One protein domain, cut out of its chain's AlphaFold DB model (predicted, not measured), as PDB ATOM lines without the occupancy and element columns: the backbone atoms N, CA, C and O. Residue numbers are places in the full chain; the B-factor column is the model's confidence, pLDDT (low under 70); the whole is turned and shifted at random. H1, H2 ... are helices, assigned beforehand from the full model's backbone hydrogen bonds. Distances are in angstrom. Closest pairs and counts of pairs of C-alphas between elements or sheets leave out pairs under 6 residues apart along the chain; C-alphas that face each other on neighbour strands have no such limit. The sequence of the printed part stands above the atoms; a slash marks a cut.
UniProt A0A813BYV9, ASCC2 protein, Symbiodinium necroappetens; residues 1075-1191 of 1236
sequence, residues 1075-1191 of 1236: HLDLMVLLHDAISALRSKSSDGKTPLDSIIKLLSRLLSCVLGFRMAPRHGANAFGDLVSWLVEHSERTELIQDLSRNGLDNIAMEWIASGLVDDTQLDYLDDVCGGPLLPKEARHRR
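This is residues 1075 to 1191 of the 1236 residues of the protein "ASCC2 protein" of Symbiodinium necroappetens (UniProt A0A813BYV9). A helical hairpin, H1 and H2, is crossed near the middle of the domain by the short helix H4, and H2 runs on from this hairpin toward a second group of helices, H3, H5 and H6, whose lines are at small tilts to one another where they meet. Residues 1091 to 1097, of which 1091 and 1092 belong to H1, stand free and stick out at one end of the long axis, and the five-residue helix H7 lies out beyond H5 and H6 near the last printed residue. The printed part has 117 residues, with seven named helices in the order H1 to H7 and no named strand, and its class is all helix. It is compact, with a radius of gyration of the C-alphas of 14.6 A, and the C-alphas span 44 by 30 by 21 A.

H1, residues 1075 to 1092, and H2, residues 1099 to 1118, form a hairpin: they touch at a shallow tilt of 22 degrees and run opposite ways, with Arg 1090 and Leu 1100 as the closest C-alphas at 6.3 A. H3, residues 1126 to 1137, is close to H2 but not clearly touching it; their closest C-alphas, those of Leu 1115 and Leu 1131, are 7.1 A apart. H4, residues 1142 to 1151, touches H2 with residues 1104 to 1112 of H2 alone, about perpendicular at 82 degrees; the closest C-alphas are those of Ser 1108 and Leu 1148, 5.0 A apart. H4 also touches H1, at 77 degrees and with residues 1080 to 1087 of H1 alone, closest at the C-alphas of His 1083 and Leu 1144, 7.1 A. H5, residues 1153 to 1163, touches residues 1109 to 1116 of H2 alone, at a shallow tilt of 24 degrees and the same way, with the C-alphas of Gly 1116 and Ile 1156 closest at 5.5 A. H4 and H5 meet only through their link. H6, residues 1168 to 1178, only just touches H3, with 3 pairs of C-alphas within 8 A; the closest, those of Val 1132 and Leu 1174, are 7.0 A apart, and the tilt is shallow at 27 degrees, the same way. H6 also only just touches H4, again with 3 pairs, the C-alphas of Ile 1145 and Cys 1178 being closest at 5.8 A. H5 and H6 are close but not clearly touching, at a shallow tilt of 13 degrees, opposite ways. H7, residues 1185 to 1189, touches no helix but is near H5, with the C-alphas of Ile 1161 and Arg 1188 closest at 7.2 A. H1 is apart from H3, H5, H6 and H7. In each of the seven helices every O i to N i+4 pair is within hydrogen-bond range.

H1 begins at C-alpha 1075, (-3.655, -29.454, 27.013), and measures 26.2 A from first to last C-alpha. H2, the longest helix with 20 residues, measures 28.8 A and ends at C-alpha 1118, (-12.262, -22.510, 30.549). H3 measures 16.3 A, H4 14.2 A, H5 15.4 A and H6 14.9 A. H7 measures 6.8 A and ends at C-alpha 1189, (-15.189, -8.622, 52.409).

The two C-alphas farthest apart are those of Ser 1094 and Gly 1124, 45.4 A. The printed part has no cut, and no link is long; those from H3 to H4, H4 to H5 and H5 to H6 are tight. The mean pLDDT of the printed part is 89.5, and residues 1096, 1097 and 1191 are under 70.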
ATOM      1  N   HIS A1075      -4.549 -30.522  26.528       82.06
ATOM      2  CA  HIS A1075      -3.655 -29.454  27.013       82.06
ATOM      3  C   HIS A1075      -3.512 -29.451  28.542       82.06
ATOM      4  O   HIS A1075      -2.413 -29.258  29.054       82.06
ATOM      5  N   LEU A1076      -4.614 -29.677  29.270       87.56
ATOM      6  CA  LEU A1076      -4.582 -29.765  30.733       87.56
ATOM      7  C   LEU A1076      -3.836 -31.027  31.167       87.56
ATOM      8  O   LEU A1076      -2.961 -30.941  32.021       87.56
ATOM      9  N   ASP A1077      -4.128 -32.163  30.528       88.50
ATOM     10  CA  ASP A1077      -3.456 -33.431  30.815       88.50
ATOM     11  C   ASP A1077      -1.937 -33.322  30.573       88.50
ATOM     12  O   ASP A1077      -1.148 -33.765  31.402       88.50
ATOM     13  N   LEU A1078      -1.515 -32.658  29.489       87.00
ATOM     14  CA  LEU A1078      -0.105 -32.401  29.183       87.00
ATOM     15  C   LEU A1078       0.586 -31.573  30.274       87.00
ATOM     16  O   LEU A1078       1.652 -31.949  30.757       87.00
ATOM     17  N   MET A1079      -0.017 -30.456  30.677       91.19
ATOM     18  CA  MET A1079       0.550 -29.584  31.710       91.19
ATOM     19  C   MET A1079       0.609 -30.273  33.078       91.19
ATOM     20  O   MET A1079       1.564 -30.083  33.826       91.19
ATOM     21  N   VAL A1080      -0.388 -31.099  33.394       92.81
ATOM     22  CA  VAL A1080      -0.424 -31.921  34.606       92.81
ATOM     23  C   VAL A1080       0.687 -32.981  34.584       92.81
ATOM     24  O   VAL A1080       1.411 -33.126  35.566       92.81
ATOM     25  N   LEU A1081       0.891 -33.668  33.454       90.38
ATOM     26  CA  LEU A1081       1.994 -34.624  33.279       90.38
ATOM     27  C   LEU A1081       3.368 -33.957  33.401       90.38
ATOM     28  O   LEU A1081       4.295 -34.540  33.967       90.38
ATOM     29  N   LEU A1082       3.508 -32.745  32.867       89.88
ATOM     30  CA  LEU A1082       4.735 -31.968  32.979       89.88
ATOM     31  C   LEU A1082       5.001 -31.566  34.438       89.88
ATOM     32  O   LEU A1082       6.134 -31.681  34.905       89.88
ATOM     33  N   HIS A1083       3.959 -31.170  35.178       94.50
ATOM     34  CA  HIS A1083       4.066 -30.819  36.599       94.50
ATOM     35  C   HIS A1083       4.522 -32.013  37.435       94.50
ATOM     36  O   HIS A1083       5.462 -31.868  38.218       94.50
ATOM     37  N   ASP A1084       3.950 -33.200  37.214       93.19
ATOM     38  CA  ASP A1084       4.378 -34.420  37.907       93.19
ATOM     39  C   ASP A1084       5.858 -34.726  37.654       93.19
ATOM     40  O   ASP A1084       6.601 -35.060  38.580       93.19
ATOM     41  N   ALA A1085       6.300 -34.620  36.394       90.50
ATOM     42  CA  ALA A1085       7.676 -34.913  36.013       90.50
ATOM     43  C   ALA A1085       8.658 -33.949  36.695       90.50
ATOM     44  O   ALA A1085       9.653 -34.385  37.280       90.50
ATOM     45  N   ILE A1086       8.359 -32.647  36.688       91.94
ATOM     46  CA  ILE A1086       9.205 -31.626  37.320       91.94
ATOM     47  C   ILE A1086       9.191 -31.767  38.847       91.94
ATOM     48  O   ILE A1086      10.244 -31.662  39.475       91.94
ATOM     49  N   SER A1087       8.040 -32.063  39.454       93.19
ATOM     50  CA  SER A1087       7.924 -32.277  40.906       93.19
ATOM     51  C   SER A1087       8.709 -33.511  41.354       93.19
ATOM     52  O   SER A1087       9.453 -33.467  42.338       93.19
ATOM     53  N   ALA A1088       8.660 -34.591  40.570       91.69
ATOM     54  CA  ALA A1088       9.485 -35.769  40.800       91.69
ATOM     55  C   ALA A1088      10.987 -35.450  40.694       91.69
ATOM     56  O   ALA A1088      11.762 -35.887  41.548       91.69
ATOM     57  N   LEU A1089      11.414 -34.657  39.705       89.19
ATOM     58  CA  LEU A1089      12.806 -34.198  39.590       89.19
ATOM     59  C   LEU A1089      13.222 -33.314  40.772       89.19
ATOM     60  O   LEU A1089      14.309 -33.491  41.319       89.19
ATOM     61  N   ARG A1090      12.336 -32.422  41.223       92.75
ATOM     62  CA  ARG A1090      12.558 -31.556  42.386       92.75
ATOM     63  C   ARG A1090      12.779 -32.372  43.653       92.75
ATOM     64  O   ARG A1090      13.718 -32.088  44.386       92.75
ATOM     65  N   SER A1091      11.987 -33.423  43.872       90.75
ATOM     66  CA  SER A1091      12.138 -34.313  45.034       90.75
ATOM     67  C   SER A1091      13.480 -35.064  45.067       90.75
ATOM     68  O   SER A1091      13.946 -35.454  46.137       90.75
ATOM     69  N   LYS A1092      14.108 -35.259  43.897       89.19
ATOM     70  CA  LYS A1092      15.416 -35.911  43.751       89.19
ATOM     71  C   LYS A1092      16.589 -34.939  43.874       89.19
ATOM     72  O   LYS A1092      17.703 -35.392  44.132       89.19
ATOM     73  N   SER A1093      16.369 -33.640  43.674       87.62
ATOM     74  CA  SER A1093      17.423 -32.634  43.795       87.62
ATOM     75  C   SER A1093      17.704 -32.317  45.263       87.62
ATOM     76  O   SER A1093      16.794 -32.023  46.035       87.62
ATOM     77  N   SER A1094      18.975 -32.363  45.661       83.25
ATOM     78  CA  SER A1094      19.405 -32.006  47.018       83.25
ATOM     79  C   SER A1094      19.615 -30.502  47.225       83.25
ATOM     80  O   SER A1094      19.766 -30.076  48.371       83.25
ATOM     81  N   ASP A1095      19.636 -29.702  46.154       76.00
ATOM     82  CA  ASP A1095      19.883 -28.260  46.241       76.00
ATOM     83  C   ASP A1095      18.589 -27.483  46.511       76.00
ATOM     84  O   ASP A1095      17.597 -27.593  45.799       76.00
ATOM     85  N   GLY A1096      18.589 -26.684  47.580       58.56
ATOM     86  CA  GLY A1096      17.382 -26.069  48.152       58.56
ATOM     87  C   GLY A1096      16.788 -24.877  47.389       58.56
ATOM     88  O   GLY A1096      15.861 -24.256  47.906       58.56
ATOM     89  N   LYS A1097      17.320 -24.529  46.213       63.31
ATOM     90  CA  LYS A1097      16.764 -23.535  45.278       63.31
ATOM     91  C   LYS A1097      17.161 -23.942  43.869       63.31
ATOM     92  O   LYS A1097      18.302 -23.727  43.472       63.31
ATOM     93  N   THR A1098      16.245 -24.570  43.144       72.62
ATOM     94  CA  THR A1098      16.537 -25.070  41.795       72.62
ATOM     95  C   THR A1098      15.717 -24.311  40.760       72.62
ATOM     96  O   THR A1098      14.601 -23.899  41.072       72.62
ATOM     97  N   PRO A1099      16.201 -24.198  39.509       82.94
ATOM     98  CA  PRO A1099      15.403 -23.733  38.367       82.94
ATOM     99  C   PRO A1099      14.022 -24.408  38.261       82.94
ATOM    100  O   PRO A1099      13.071 -23.829  37.744       82.94
ATOM    101  N   LEU A1100      13.882 -25.617  38.819       90.31
ATOM    102  CA  LEU A1100      12.626 -26.363  38.906       90.31
ATOM    103  C   LEU A1100      11.529 -25.606  39.669       90.31
ATOM    104  O   LEU A1100      10.367 -25.711  39.291       90.31
ATOM    105  N   ASP A1101      11.867 -24.826  40.703       90.56
ATOM    106  CA  ASP A1101      10.884 -24.029  41.449       90.56
ATOM    107  C   ASP A1101      10.261 -22.941  40.557       90.56
ATOM    108  O   ASP A1101       9.045 -22.730  40.577       90.56
ATOM    109  N   SER A1102      11.083 -22.289  39.730       90.12
ATOM    110  CA  SER A1102      10.651 -21.276  38.763       90.12
ATOM    111  C   SER A1102       9.794 -21.894  37.657       90.12
ATOM    112  O   SER A1102       8.747 -21.343  37.311       90.12
ATOM    113  N   ILE A1103      10.169 -23.083  37.168       92.75
ATOM    114  CA  ILE A1103       9.375 -23.832  36.182       92.75
ATOM    115  C   ILE A1103       8.022 -24.243  36.776       92.75
ATOM    116  O   ILE A1103       6.995 -24.008  36.142       92.75
ATOM    117  N   ILE A1104       7.982 -24.796  37.996       93.88
ATOM    118  CA  ILE A1104       6.725 -25.160  38.675       93.88
ATOM    119  C   ILE A1104       5.834 -23.933  38.827       93.88
ATOM    120  O   ILE A1104       4.659 -23.982  38.476       93.88
ATOM    121  N   LYS A1105       6.387 -22.807  39.284       92.81
ATOM    122  CA  LYS A1105       5.641 -21.554  39.426       92.81
ATOM    123  C   LYS A1105       5.038 -21.093  38.093       92.81
ATOM    124  O   LYS A1105       3.856 -20.748  38.054       92.81
ATOM    125  N   LEU A1106       5.814 -21.106  37.004       91.69
ATOM    126  CA  LEU A1106       5.340 -20.734  35.665       91.69
ATOM    127  C   LEU A1106       4.279 -21.706  35.137       91.69
ATOM    128  O   LEU A1106       3.280 -21.265  34.566       91.69
ATOM    129  N   LEU A1107       4.461 -23.007  35.361       93.88
ATOM    130  CA  LEU A1107       3.524 -24.045  34.947       93.88
ATOM    131  C   LEU A1107       2.206 -23.969  35.727       93.88
ATOM    132  O   LEU A1107       1.136 -24.058  35.131       93.88
ATOM    133  N   SER A1108       2.256 -23.739  37.040       94.12
ATOM    134  CA  SER A1108       1.072 -23.521  37.875       94.12
ATOM    135  C   SER A1108       0.320 -22.249  37.482       94.12
ATOM    136  O   SER A1108      -0.912 -22.255  37.445       94.12
ATOM    137  N   ARG A1109       1.036 -21.164  37.145       91.88
ATOM    138  CA  ARG A1109       0.429 -19.939  36.598       91.88
ATOM    139  C   ARG A1109      -0.262 -20.222  35.261       91.88
ATOM    140  O   ARG A1109      -1.407 -19.814  35.086       91.88
ATOM    141  N   LEU A1110       0.370 -21.005  34.385       92.00
ATOM    142  CA  LEU A1110      -0.186 -21.369  33.083       92.00
ATOM    143  C   LEU A1110      -1.435 -22.242  33.220       92.00
ATOM    144  O   LEU A1110      -2.472 -21.925  32.642       92.00
ATOM    145  N   LEU A1111      -1.370 -23.291  34.039       93.06
ATOM    146  CA  LEU A1111      -2.520 -24.129  34.377       93.06
ATOM    147  C   LEU A1111      -3.667 -23.295  34.946       93.06
ATOM    148  O   LEU A1111      -4.807 -23.453  34.520       93.06
ATOM    149  N   SER A1112      -3.371 -22.357  35.846       91.69
ATOM    150  CA  SER A1112      -4.371 -21.438  36.397       91.69
ATOM    151  C   SER A1112      -4.967 -20.536  35.313       91.69
ATOM    152  O   SER A1112      -6.176 -20.334  35.289       91.69
ATOM    153  N   CYS A1113      -4.172 -20.034  34.366       90.00
ATOM    154  CA  CYS A1113      -4.689 -19.298  33.213       90.00
ATOM    155  C   CYS A1113      -5.615 -20.171  32.353       90.00
ATOM    156  O   CYS A1113      -6.720 -19.741  32.041       90.00
ATOM    157  N   VAL A1114      -5.231 -21.405  32.018       90.44
ATOM    158  CA  VAL A1114      -6.065 -22.313  31.209       90.44
ATOM    159  C   VAL A1114      -7.370 -22.666  31.928       90.44
ATOM    160  O   VAL A1114      -8.443 -22.603  31.322       90.44
ATOM    161  N   LEU A1115      -7.296 -22.998  33.221       90.62
ATOM    162  CA  LEU A1115      -8.465 -23.262  34.063       90.62
ATOM    163  C   LEU A1115      -9.342 -22.015  34.166       90.62
ATOM    164  O   LEU A1115     -10.546 -22.099  33.959       90.62
ATOM    165  N   GLY A1116      -8.742 -20.850  34.392       87.62
ATOM    166  CA  GLY A1116      -9.430 -19.567  34.460       87.62
ATOM    167  C   GLY A1116     -10.129 -19.232  33.152       87.62
ATOM    168  O   GLY A1116     -11.265 -18.788  33.169       87.62
ATOM    169  N   PHE A1117      -9.515 -19.510  32.001       87.38
ATOM    170  CA  PHE A1117     -10.166 -19.287  30.715       87.38
ATOM    171  C   PHE A1117     -11.344 -20.225  30.482       87.38
ATOM    172  O   PHE A1117     -12.398 -19.760  30.062       87.38
ATOM    173  N   ARG A1118     -11.196 -21.520  30.778       85.38
ATOM    174  CA  ARG A1118     -12.262 -22.510  30.549       85.38
ATOM    175  C   ARG A1118     -13.393 -22.454  31.555       85.38
ATOM    176  O   ARG A1118     -14.535 -22.741  31.217       85.38
ATOM    177  N   MET A1119     -13.048 -22.134  32.790       88.00
ATOM    178  CA  MET A1119     -13.918 -22.228  33.953       88.00
ATOM    179  C   MET A1119     -14.097 -20.851  34.603       88.00
ATOM    180  O   MET A1119     -14.293 -20.744  35.813       88.00
ATOM    181  N   ALA A1120     -14.015 -19.777  33.812       85.00
ATOM    182  CA  ALA A1120     -14.327 -18.427  34.271       85.00
ATOM    183  C   ALA A1120     -15.840 -18.231  34.472       85.00
ATOM    184  O   ALA A1120     -16.651 -18.843  33.765       85.00
ATOM    185  N   PRO A1121     -16.235 -17.250  35.308       85.94
ATOM    186  CA  PRO A1121     -17.634 -16.863  35.516       85.94
ATOM    187  C   PRO A1121     -18.430 -16.592  34.233       85.94
ATOM    188  O   PRO A1121     -19.642 -16.799  34.177       85.94
ATOM    189  N   ARG A1122     -17.752 -16.132  33.175       83.00
ATOM    190  CA  ARG A1122     -18.360 -15.823  31.871       83.00
ATOM    191  C   ARG A1122     -18.956 -17.039  31.154       83.00
ATOM    192  O   ARG A1122     -19.841 -16.855  30.320       83.00
ATOM    193  N   HIS A1123     -18.536 -18.254  31.505       84.69
ATOM    194  CA  HIS A1123     -19.106 -19.502  30.986       84.69
ATOM    195  C   HIS A1123     -20.347 -19.974  31.772       84.69
ATOM    196  O   HIS A1123     -20.920 -21.017  31.467       84.69
ATOM    197  N   GLY A1124     -20.823 -19.169  32.729       87.75
ATOM    198  CA  GLY A1124     -22.025 -19.426  33.519       87.75
ATOM    199  C   GLY A1124     -21.728 -20.103  34.857       87.75
ATOM    200  O   GLY A1124     -20.606 -20.503  35.139       87.75
ATOM    201  N   ALA A1125     -22.757 -20.242  35.699       85.19
ATOM    202  CA  ALA A1125     -22.611 -20.770  37.061       85.19
ATOM    203  C   ALA A1125     -22.064 -22.213  37.114       85.19
ATOM    204  O   ALA A1125     -21.386 -22.577  38.071       85.19
ATOM    205  N   ASN A1126     -22.307 -23.014  36.070       90.06
ATOM    206  CA  ASN A1126     -21.801 -24.388  35.984       90.06
ATOM    207  C   ASN A1126     -20.270 -24.445  35.877       90.06
ATOM    208  O   ASN A1126     -19.677 -25.409  36.348       90.06
ATOM    209  N   ALA A1127     -19.629 -23.394  35.355       91.88
ATOM    210  CA  ALA A1127     -18.179 -23.338  35.205       91.88
ATOM    211  C   ALA A1127     -17.443 -23.433  36.556       91.88
ATOM    212  O   ALA A1127     -16.359 -24.004  36.629       91.88
ATOM    213  N   PHE A1128     -18.050 -22.938  37.644       94.00
ATOM    214  CA  PHE A1128     -17.493 -23.103  38.989       94.00
ATOM    215  C   PHE A1128     -17.531 -24.570  39.427       94.00
ATOM    216  O   PHE A1128     -16.570 -25.080  39.997       94.00
ATOM    217  N   GLY A1129     -18.638 -25.259  39.126       93.44
ATOM    218  CA  GLY A1129     -18.779 -26.692  39.364       93.44
ATOM    219  C   GLY A1129     -17.764 -27.509  38.568       93.44
ATOM    220  O   GLY A1129     -17.195 -28.449  39.115       93.44
ATOM    221  N   ASP A1130     -17.479 -27.117  37.326       93.00
ATOM    222  CA  ASP A1130     -16.464 -27.761  36.486       93.00
ATOM    223  C   ASP A1130     -15.047 -27.563  37.055       93.00
ATOM    224  O   ASP A1130     -14.277 -28.521  37.112       93.00
ATOM    225  N   LEU A1131     -14.720 -26.359  37.551       93.94
ATOM    226  CA  LEU A1131     -13.450 -26.082  38.240       93.94
ATOM    227  C   LEU A1131     -13.283 -26.940  39.488       93.94
ATOM    228  O   LEU A1131     -12.257 -27.592  39.671       93.94
ATOM    229  N   VAL A1132     -14.307 -26.952  40.338       94.25
ATOM    230  CA  VAL A1132     -14.322 -27.768  41.549       94.25
ATOM    231  C   VAL A1132     -14.186 -29.248  41.207       94.25
ATOM    232  O   VAL A1132     -13.388 -29.940  41.831       94.25
ATOM    233  N   SER A1133     -14.927 -29.731  40.209       94.69
ATOM    234  CA  SER A1133     -14.875 -31.134  39.789       94.69
ATOM    235  C   SER A1133     -13.480 -31.502  39.298       94.69
ATOM    236  O   SER A1133     -12.943 -32.517  39.726       94.69
ATOM    237  N   TRP A1134     -12.847 -30.641  38.495       94.94
ATOM    238  CA  TRP A1134     -11.477 -30.856  38.035       94.94
ATOM    239  C   TRP A1134     -10.474 -30.898  39.196       94.94
ATOM    240  O   TRP A1134      -9.632 -31.793  39.243       94.94
ATOM    241  N   LEU A1135     -10.579 -29.985  40.168       94.50
ATOM    242  CA  LEU A1135      -9.717 -29.995  41.356       94.50
ATOM    243  C   LEU A1135      -9.931 -31.254  42.208       94.50
ATOM    244  O   LEU A1135      -8.967 -31.840  42.690       94.50
ATOM    245  N   VAL A1136     -11.176 -31.712  42.357       94.25
ATOM    246  CA  VAL A1136     -11.497 -32.951  43.081       94.25
ATOM    247  C   VAL A1136     -10.953 -34.179  42.344       94.25
ATOM    248  O   VAL A1136     -10.361 -35.047  42.986       94.25
ATOM    249  N   GLU A1137     -11.073 -34.236  41.015       94.50
ATOM    250  CA  GLU A1137     -10.479 -35.291  40.176       94.50
ATOM    251  C   GLU A1137      -8.951 -35.376  40.336       94.50
ATOM    252  O   GLU A1137      -8.380 -36.456  40.207       94.50
ATOM    253  N   HIS A1138      -8.292 -34.262  40.668       94.69
ATOM    254  CA  HIS A1138      -6.844 -34.182  40.878       94.69
ATOM    255  C   HIS A1138      -6.449 -34.097  42.362       94.69
ATOM    256  O   HIS A1138      -5.289 -33.827  42.670       94.69
ATOM    257  N   SER A1139      -7.372 -34.360  43.294       92.19
ATOM    258  CA  SER A1139      -7.133 -34.231  44.743       92.19
ATOM    259  C   SER A1139      -6.049 -35.167  45.292       92.19
ATOM    260  O   SER A1139      -5.404 -34.844  46.290       92.19
ATOM    261  N   GLU A1140      -5.777 -36.286  44.613       93.38
ATOM    262  CA  GLU A1140      -4.661 -37.183  44.943       93.38
ATOM    263  C   GLU A1140      -3.286 -36.522  44.709       93.38
ATOM    264  O   GLU A1140      -2.294 -36.888  45.342       93.38
ATOM    265  N   ARG A1141      -3.219 -35.490  43.855       93.94
ATOM    266  CA  ARG A1141      -2.004 -34.733  43.512       93.94
ATOM    267  C   ARG A1141      -1.859 -33.517  44.424       93.94
ATOM    268  O   ARG A1141      -1.939 -32.367  43.994       93.94
ATOM    269  N   THR A1142      -1.661 -33.778  45.711       93.38
ATOM    270  CA  THR A1142      -1.633 -32.722  46.740       93.38
ATOM    271  C   THR A1142      -0.601 -31.620  46.469       93.38
ATOM    272  O   THR A1142      -0.899 -30.454  46.716       93.38
ATOM    273  N   GLU A1143       0.570 -31.949  45.910       93.81
ATOM    274  CA  GLU A1143       1.593 -30.962  45.523       93.81
ATOM    275  C   GLU A1143       1.113 -30.040  44.395       93.81
ATOM    276  O   GLU A1143       1.211 -28.823  44.527       93.81
ATOM    277  N   LEU A1144       0.499 -30.594  43.341       95.19
ATOM    278  CA  LEU A1144      -0.075 -29.821  42.236       95.19
ATOM    279  C   LEU A1144      -1.104 -28.809  42.738       95.19
ATOM    280  O   LEU A1144      -1.045 -27.634  42.381       95.19
ATOM    281  N   ILE A1145      -2.040 -29.248  43.583       95.31
ATOM    282  CA  ILE A1145      -3.080 -28.363  44.115       95.31
ATOM    283  C   ILE A1145      -2.484 -27.278  45.021       95.31
ATOM    284  O   ILE A1145      -2.887 -26.118  44.931       95.31
ATOM    285  N   GLN A1146      -1.491 -27.614  45.850       93.69
ATOM    286  CA  GLN A1146      -0.793 -26.625  46.673       93.69
ATOM    287  C   GLN A1146      -0.023 -25.605  45.825       93.69
ATOM    288  O   GLN A1146      -0.046 -24.414  46.135       93.69
ATOM    289  N   ASP A1147       0.638 -26.040  44.755       94.38
ATOM    290  CA  ASP A1147       1.370 -25.143  43.860       94.38
ATOM    291  C   ASP A1147       0.416 -24.255  43.046       94.38
ATOM    292  O   ASP A1147       0.677 -23.060  42.895       94.38
ATOM    293  N   LEU A1148      -0.728 -24.785  42.594       93.81
ATOM    294  CA  LEU A1148      -1.802 -24.003  41.968       93.81
ATOM    295  C   LEU A1148      -2.379 -22.953  42.928       93.81
ATOM    296  O   LEU A1148      -2.555 -21.793  42.548       93.81
ATOM    297  N   SER A1149      -2.617 -23.342  44.182       92.00
ATOM    298  CA  SER A1149      -3.076 -22.449  45.250       92.00
ATOM    299  C   SER A1149      -2.097 -21.296  45.492       92.00
ATOM    300  O   SER A1149      -2.509 -20.142  45.595       92.00
ATOM    301  N   ARG A1150      -0.788 -21.587  45.519       91.25
ATOM    302  CA  ARG A1150       0.265 -20.591  45.776       91.25
ATOM    303  C   ARG A1150       0.544 -19.665  44.597       91.25
ATOM    304  O   ARG A1150       0.921 -18.519  44.829       91.25
ATOM    305  N   ASN A1151       0.426 -20.163  43.366       88.81
ATOM    306  CA  ASN A1151       1.006 -19.502  42.195       88.81
ATOM    307  C   ASN A1151      -0.007 -19.025  41.137       88.81
ATOM    308  O   ASN A1151       0.429 -18.415  40.158       88.81
ATOM    309  N   GLY A1152      -1.322 -19.255  41.279       84.00
ATOM    310  CA  GLY A1152      -2.256 -18.690  40.290       84.00
ATOM    311  C   GLY A1152      -3.769 -18.796  40.507       84.00
ATOM    312  O   GLY A1152      -4.504 -18.054  39.848       84.00
ATOM    313  N   LEU A1153      -4.273 -19.658  41.401       91.00
ATOM    314  CA  LEU A1153      -5.727 -19.776  41.634       91.00
ATOM    315  C   LEU A1153      -6.345 -18.542  42.312       91.00
ATOM    316  O   LEU A1153      -7.557 -18.337  42.231       91.00
ATOM    317  N   ASP A1154      -5.532 -17.697  42.941       90.62
ATOM    318  CA  ASP A1154      -5.944 -16.442  43.567       90.62
ATOM    319  C   ASP A1154      -6.653 -15.502  42.574       90.62
ATOM    320  O   ASP A1154      -7.714 -14.954  42.878       90.62
ATOM    321  N   ASN A1155      -6.128 -15.377  41.353       86.00
ATOM    322  CA  ASN A1155      -6.712 -14.542  40.303       86.00
ATOM    323  C   ASN A1155      -8.085 -15.060  39.855       86.00
ATOM    324  O   ASN A1155      -9.018 -14.272  39.687       86.00
ATOM    325  N   ILE A1156      -8.231 -16.382  39.726       88.75
ATOM    326  CA  ILE A1156      -9.500 -17.027  39.364       88.75
ATOM    327  C   ILE A1156     -10.524 -16.831  40.484       88.75
ATOM    328  O   ILE A1156     -11.661 -16.435  40.230       88.75
ATOM    329  N   ALA A1157     -10.115 -17.046  41.738       91.12
ATOM    330  CA  ALA A1157     -10.965 -16.822  42.902       91.12
ATOM    331  C   ALA A1157     -11.421 -15.355  42.992       91.12
ATOM    332  O   ALA A1157     -12.588 -15.083  43.282       91.12
ATOM    333  N   MET A1158     -10.539 -14.401  42.675       89.25
ATOM    334  CA  MET A1158     -10.885 -12.980  42.600       89.25
ATOM    335  C   MET A1158     -11.883 -12.675  41.478       89.25
ATOM    336  O   MET A1158     -12.786 -11.862  41.693       89.25
ATOM    337  N   GLU A1159     -11.767 -13.313  40.310       90.06
ATOM    338  CA  GLU A1159     -12.729 -13.164  39.207       90.06
ATOM    339  C   GLU A1159     -14.112 -13.711  39.602       90.06
ATOM    340  O   GLU A1159     -15.129 -13.039  39.403       90.06
ATOM    341  N   TRP A1160     -14.160 -14.875  40.256       92.12
ATOM    342  CA  TRP A1160     -15.397 -15.456  40.785       92.12
ATOM    343  C   TRP A1160     -16.053 -14.582  41.854       92.12
ATOM    344  O   TRP A1160     -17.252 -14.312  41.757       92.12
ATOM    345  N   ILE A1161     -15.280 -14.041  42.800       91.38
ATOM    346  CA  ILE A1161     -15.784 -13.068  43.782       91.38
ATOM    347  C   ILE A1161     -16.333 -11.824  43.081       91.38
ATOM    348  O   ILE A1161     -17.418 -11.350  43.417       91.38
ATOM    349  N   ALA A1162     -15.596 -11.289  42.103       90.00
ATOM    350  CA  ALA A1162     -16.000 -10.092  41.373       90.00
ATOM    351  C   ALA A1162     -17.279 -10.306  40.550       90.00
ATOM    352  O   ALA A1162     -18.047  -9.363  40.374       90.00
ATOM    353  N   SER A1163     -17.528 -11.532  40.080       91.75
ATOM    354  CA  SER A1163     -18.731 -11.879  39.317       91.75
ATOM    355  C   SER A1163     -20.011 -11.928  40.159       91.75
ATOM    356  O   SER A1163     -21.104 -11.788  39.615       91.75
ATOM    357  N   GLY A1164     -19.894 -12.157  41.472       92.75
ATOM    358  CA  GLY A1164     -21.036 -12.375  42.363       92.75
ATOM    359  C   GLY A1164     -21.796 -13.689  42.132       92.75
ATOM    360  O   GLY A1164     -22.827 -13.889  42.768       92.75
ATOM    361  N   LEU A1165     -21.307 -14.575  41.255       90.69
ATOM    362  CA  LEU A1165     -21.923 -15.880  40.973       90.69
ATOM    363  C   LEU A1165     -21.611 -16.948  42.029       90.69
ATOM    364  O   LEU A1165     -22.235 -18.005  42.013       90.69
ATOM    365  N   VAL A1166     -20.644 -16.682  42.909       93.00
ATOM    366  CA  VAL A1166     -20.160 -17.615  43.929       93.00
ATOM    367  C   VAL A1166     -20.326 -16.980  45.306       93.00
ATOM    368  O   VAL A1166     -20.060 -15.785  45.491       93.00
ATOM    369  N   ASP A1167     -20.809 -17.758  46.271       91.50
ATOM    370  CA  ASP A1167     -20.939 -17.321  47.660       91.50
ATOM    371  C   ASP A1167     -19.707 -17.666  48.517       91.50
ATOM    372  O   ASP A1167     -18.792 -18.373  48.093       91.50
ATOM    373  N   ASP A1168     -19.664 -17.132  49.741       90.88
ATOM    374  CA  ASP A1168     -18.536 -17.358  50.649       90.88
ATOM    375  C   ASP A1168     -18.388 -18.848  51.010       90.88
ATOM    376  O   ASP A1168     -17.273 -19.307  51.214       90.88
ATOM    377  N   THR A1169     -19.479 -19.630  51.015       93.38
ATOM    378  CA  THR A1169     -19.427 -21.065  51.345       93.38
ATOM    379  C   THR A1169     -18.780 -21.888  50.239       93.38
ATOM    380  O   THR A1169     -18.017 -22.809  50.511       93.38
ATOM    381  N   GLN A1170     -19.033 -21.526  48.984       93.81
ATOM    382  CA  GLN A1170     -18.384 -22.128  47.829       93.81
ATOM    383  C   GLN A1170     -16.895 -21.759  47.754       93.81
ATOM    384  O   GLN A1170     -16.080 -22.592  47.367       93.81
ATOM    385  N   LEU A1171     -16.519 -20.540  48.156       91.75
ATOM    386  CA  LEU A1171     -15.112 -20.134  48.259       91.75
ATOM    387  C   LEU A1171     -14.392 -20.812  49.425       91.75
ATOM    388  O   LEU A1171     -13.238 -21.194  49.270       91.75
ATOM    389  N   ASP A1172     -15.061 -20.983  50.565       93.06
ATOM    390  CA  ASP A1172     -14.524 -21.743  51.696       93.06
ATOM    391  C   ASP A1172     -14.327 -23.218  51.302       93.06
ATOM    392  O   ASP A1172     -13.291 -23.804  51.598       93.06
ATOM    393  N   TYR A1173     -15.256 -23.798  50.534       94.25
ATOM    394  CA  TYR A1173     -15.074 -25.135  49.966       94.25
ATOM    395  C   TYR A1173     -13.877 -25.197  49.003       94.25
ATOM    396  O   TYR A1173     -13.110 -26.158  49.022       94.25
ATOM    397  N   LEU A1174     -13.685 -24.169  48.172       92.56
ATOM    398  CA  LEU A1174     -12.529 -24.088  47.281       92.56
ATOM    399  C   LEU A1174     -11.208 -23.986  48.066       92.56
ATOM    400  O   LEU A1174     -10.233 -24.624  47.674       92.56
ATOM    401  N   ASP A1175     -11.178 -23.248  49.180       93.62
ATOM    402  CA  ASP A1175     -10.023 -23.203  50.088       93.62
ATOM    403  C   ASP A1175      -9.723 -24.570  50.708       93.62
ATOM    404  O   ASP A1175      -8.561 -24.973  50.782       93.62
ATOM    405  N   ASP A1176     -10.764 -25.283  51.146       93.44
ATOM    406  CA  ASP A1176     -10.635 -26.614  51.741       93.44
ATOM    407  C   ASP A1176     -10.048 -27.606  50.728       93.44
ATOM    408  O   ASP A1176      -9.115 -28.342  51.055       93.44
ATOM    409  N   VAL A1177     -10.525 -27.574  49.476       92.12
ATOM    410  CA  VAL A1177      -9.963 -28.381  48.378       92.12
ATOM    411  C   VAL A1177      -8.514 -27.983  48.083       92.12
ATOM    412  O   VAL A1177      -7.682 -28.853  47.839       92.12
ATOM    413  N   CYS A1178      -8.189 -26.690  48.147       91.88
ATOM    414  CA  CYS A1178      -6.843 -26.179  47.879       91.88
ATOM    415  C   CYS A1178      -5.855 -26.343  49.050       91.88
ATOM    416  O   CYS A1178      -4.676 -26.013  48.909       91.88
ATOM    417  N   GLY A1179      -6.310 -26.846  50.203       90.31
ATOM    418  CA  GLY A1179      -5.484 -27.033  51.395       90.31
ATOM    419  C   GLY A1179      -5.104 -25.731  52.114       90.31
ATOM    420  O   GLY A1179      -4.128 -25.715  52.870       90.31
ATOM    421  N   GLY A1180      -5.843 -24.638  51.899       90.06
ATOM    422  CA  GLY A1180      -5.598 -23.345  52.537       90.06
ATOM    423  C   GLY A1180      -6.345 -22.179  51.882       90.06
ATOM    424  O   GLY A1180      -6.857 -22.315  50.773       90.06
ATOM    425  N   PRO A1181      -6.401 -21.008  52.550       90.94
ATOM    426  CA  PRO A1181      -7.104 -19.844  52.028       90.94
ATOM    427  C   PRO A1181      -6.433 -19.312  50.756       90.94
ATOM    428  O   PRO A1181      -5.324 -18.782  50.828       90.94
ATOM    429  N   LEU A1182      -7.128 -19.391  49.615       90.81
ATOM    430  CA  LEU A1182      -6.666 -18.836  48.334       90.81
ATOM    431  C   LEU A1182      -6.549 -17.314  48.370       90.81
ATOM    432  O   LEU A1182      -5.738 -16.716  47.669       90.81
ATOM    433  N   LEU A1183      -7.393 -16.674  49.180       90.12
ATOM    434  CA  LEU A1183      -7.441 -15.229  49.324       90.12
ATOM    435  C   LEU A1183      -7.463 -14.841  50.802       90.12
ATOM    436  O   LEU A1183      -8.147 -15.491  51.598       90.12
ATOM    437  N   PRO A1184      -6.793 -13.740  51.187       88.81
ATOM    438  CA  PRO A1184      -6.948 -13.174  52.519       88.81
ATOM    439  C   PRO A1184      -8.425 -12.875  52.805       88.81
ATOM    440  O   PRO A1184      -9.138 -12.354  51.940       88.81
ATOM    441  N   LYS A1185      -8.900 -13.144  54.027       84.25
ATOM    442  CA  LYS A1185     -10.305 -12.901  54.420       84.25
ATOM    443  C   LYS A1185     -10.720 -11.442  54.192       84.25
ATOM    444  O   LYS A1185     -11.865 -11.146  53.857       84.25
ATOM    445  N   GLU A1186      -9.772 -10.518  54.295       85.88
ATOM    446  CA  GLU A1186      -9.960  -9.093  54.035       85.88
ATOM    447  C   GLU A1186     -10.274  -8.787  52.561       85.88
ATOM    448  O   GLU A1186     -10.986  -7.820  52.278       85.88
ATOM    449  N   ALA A1187      -9.765  -9.594  51.622       85.94
ATOM    450  CA  ALA A1187     -10.037  -9.449  50.194       85.94
ATOM    451  C   ALA A1187     -11.482  -9.856  49.850       85.94
ATOM    452  O   ALA A1187     -12.122  -9.173  49.049       85.94
ATOM    453  N   ARG A1188     -12.034 -10.878  50.527       87.19
ATOM    454  CA  ARG A1188     -13.430 -11.338  50.355       87.19
ATOM    455  C   ARG A1188     -14.455 -10.274  50.748       87.19
ATOM    456  O   ARG A1188     -15.429 -10.033  50.040       87.19
ATOM    457  N   HIS A1189     -14.214  -9.568  51.854       81.06
ATOM    458  CA  HIS A1189     -15.189  -8.622  52.409       81.06
ATOM    459  C   HIS A1189     -15.208  -7.240  51.736       81.06
ATOM    460  O   HIS A1189     -16.183  -6.503  51.877       81.06
ATOM    461  N   ARG A1190     -14.161  -6.852  50.996       70.12
ATOM    462  CA  ARG A1190     -14.025  -5.485  50.454       70.12
ATOM    463  C   ARG A1190     -14.911  -5.159  49.245       70.12
ATOM    464  O   ARG A1190     -14.965  -3.989  48.874       70.12
ATOM    465  N   ARG A1191     -15.585  -6.134  48.617       63.72
ATOM    466  CA  ARG A1191     -16.197  -5.945  47.282       63.72
ATOM    467  C   ARG A1191     -17.699  -6.189  47.142       63.72
ATOM    468  O   ARG A1191     -18.198  -6.018  46.037       63.72
TER     469      ARG A1191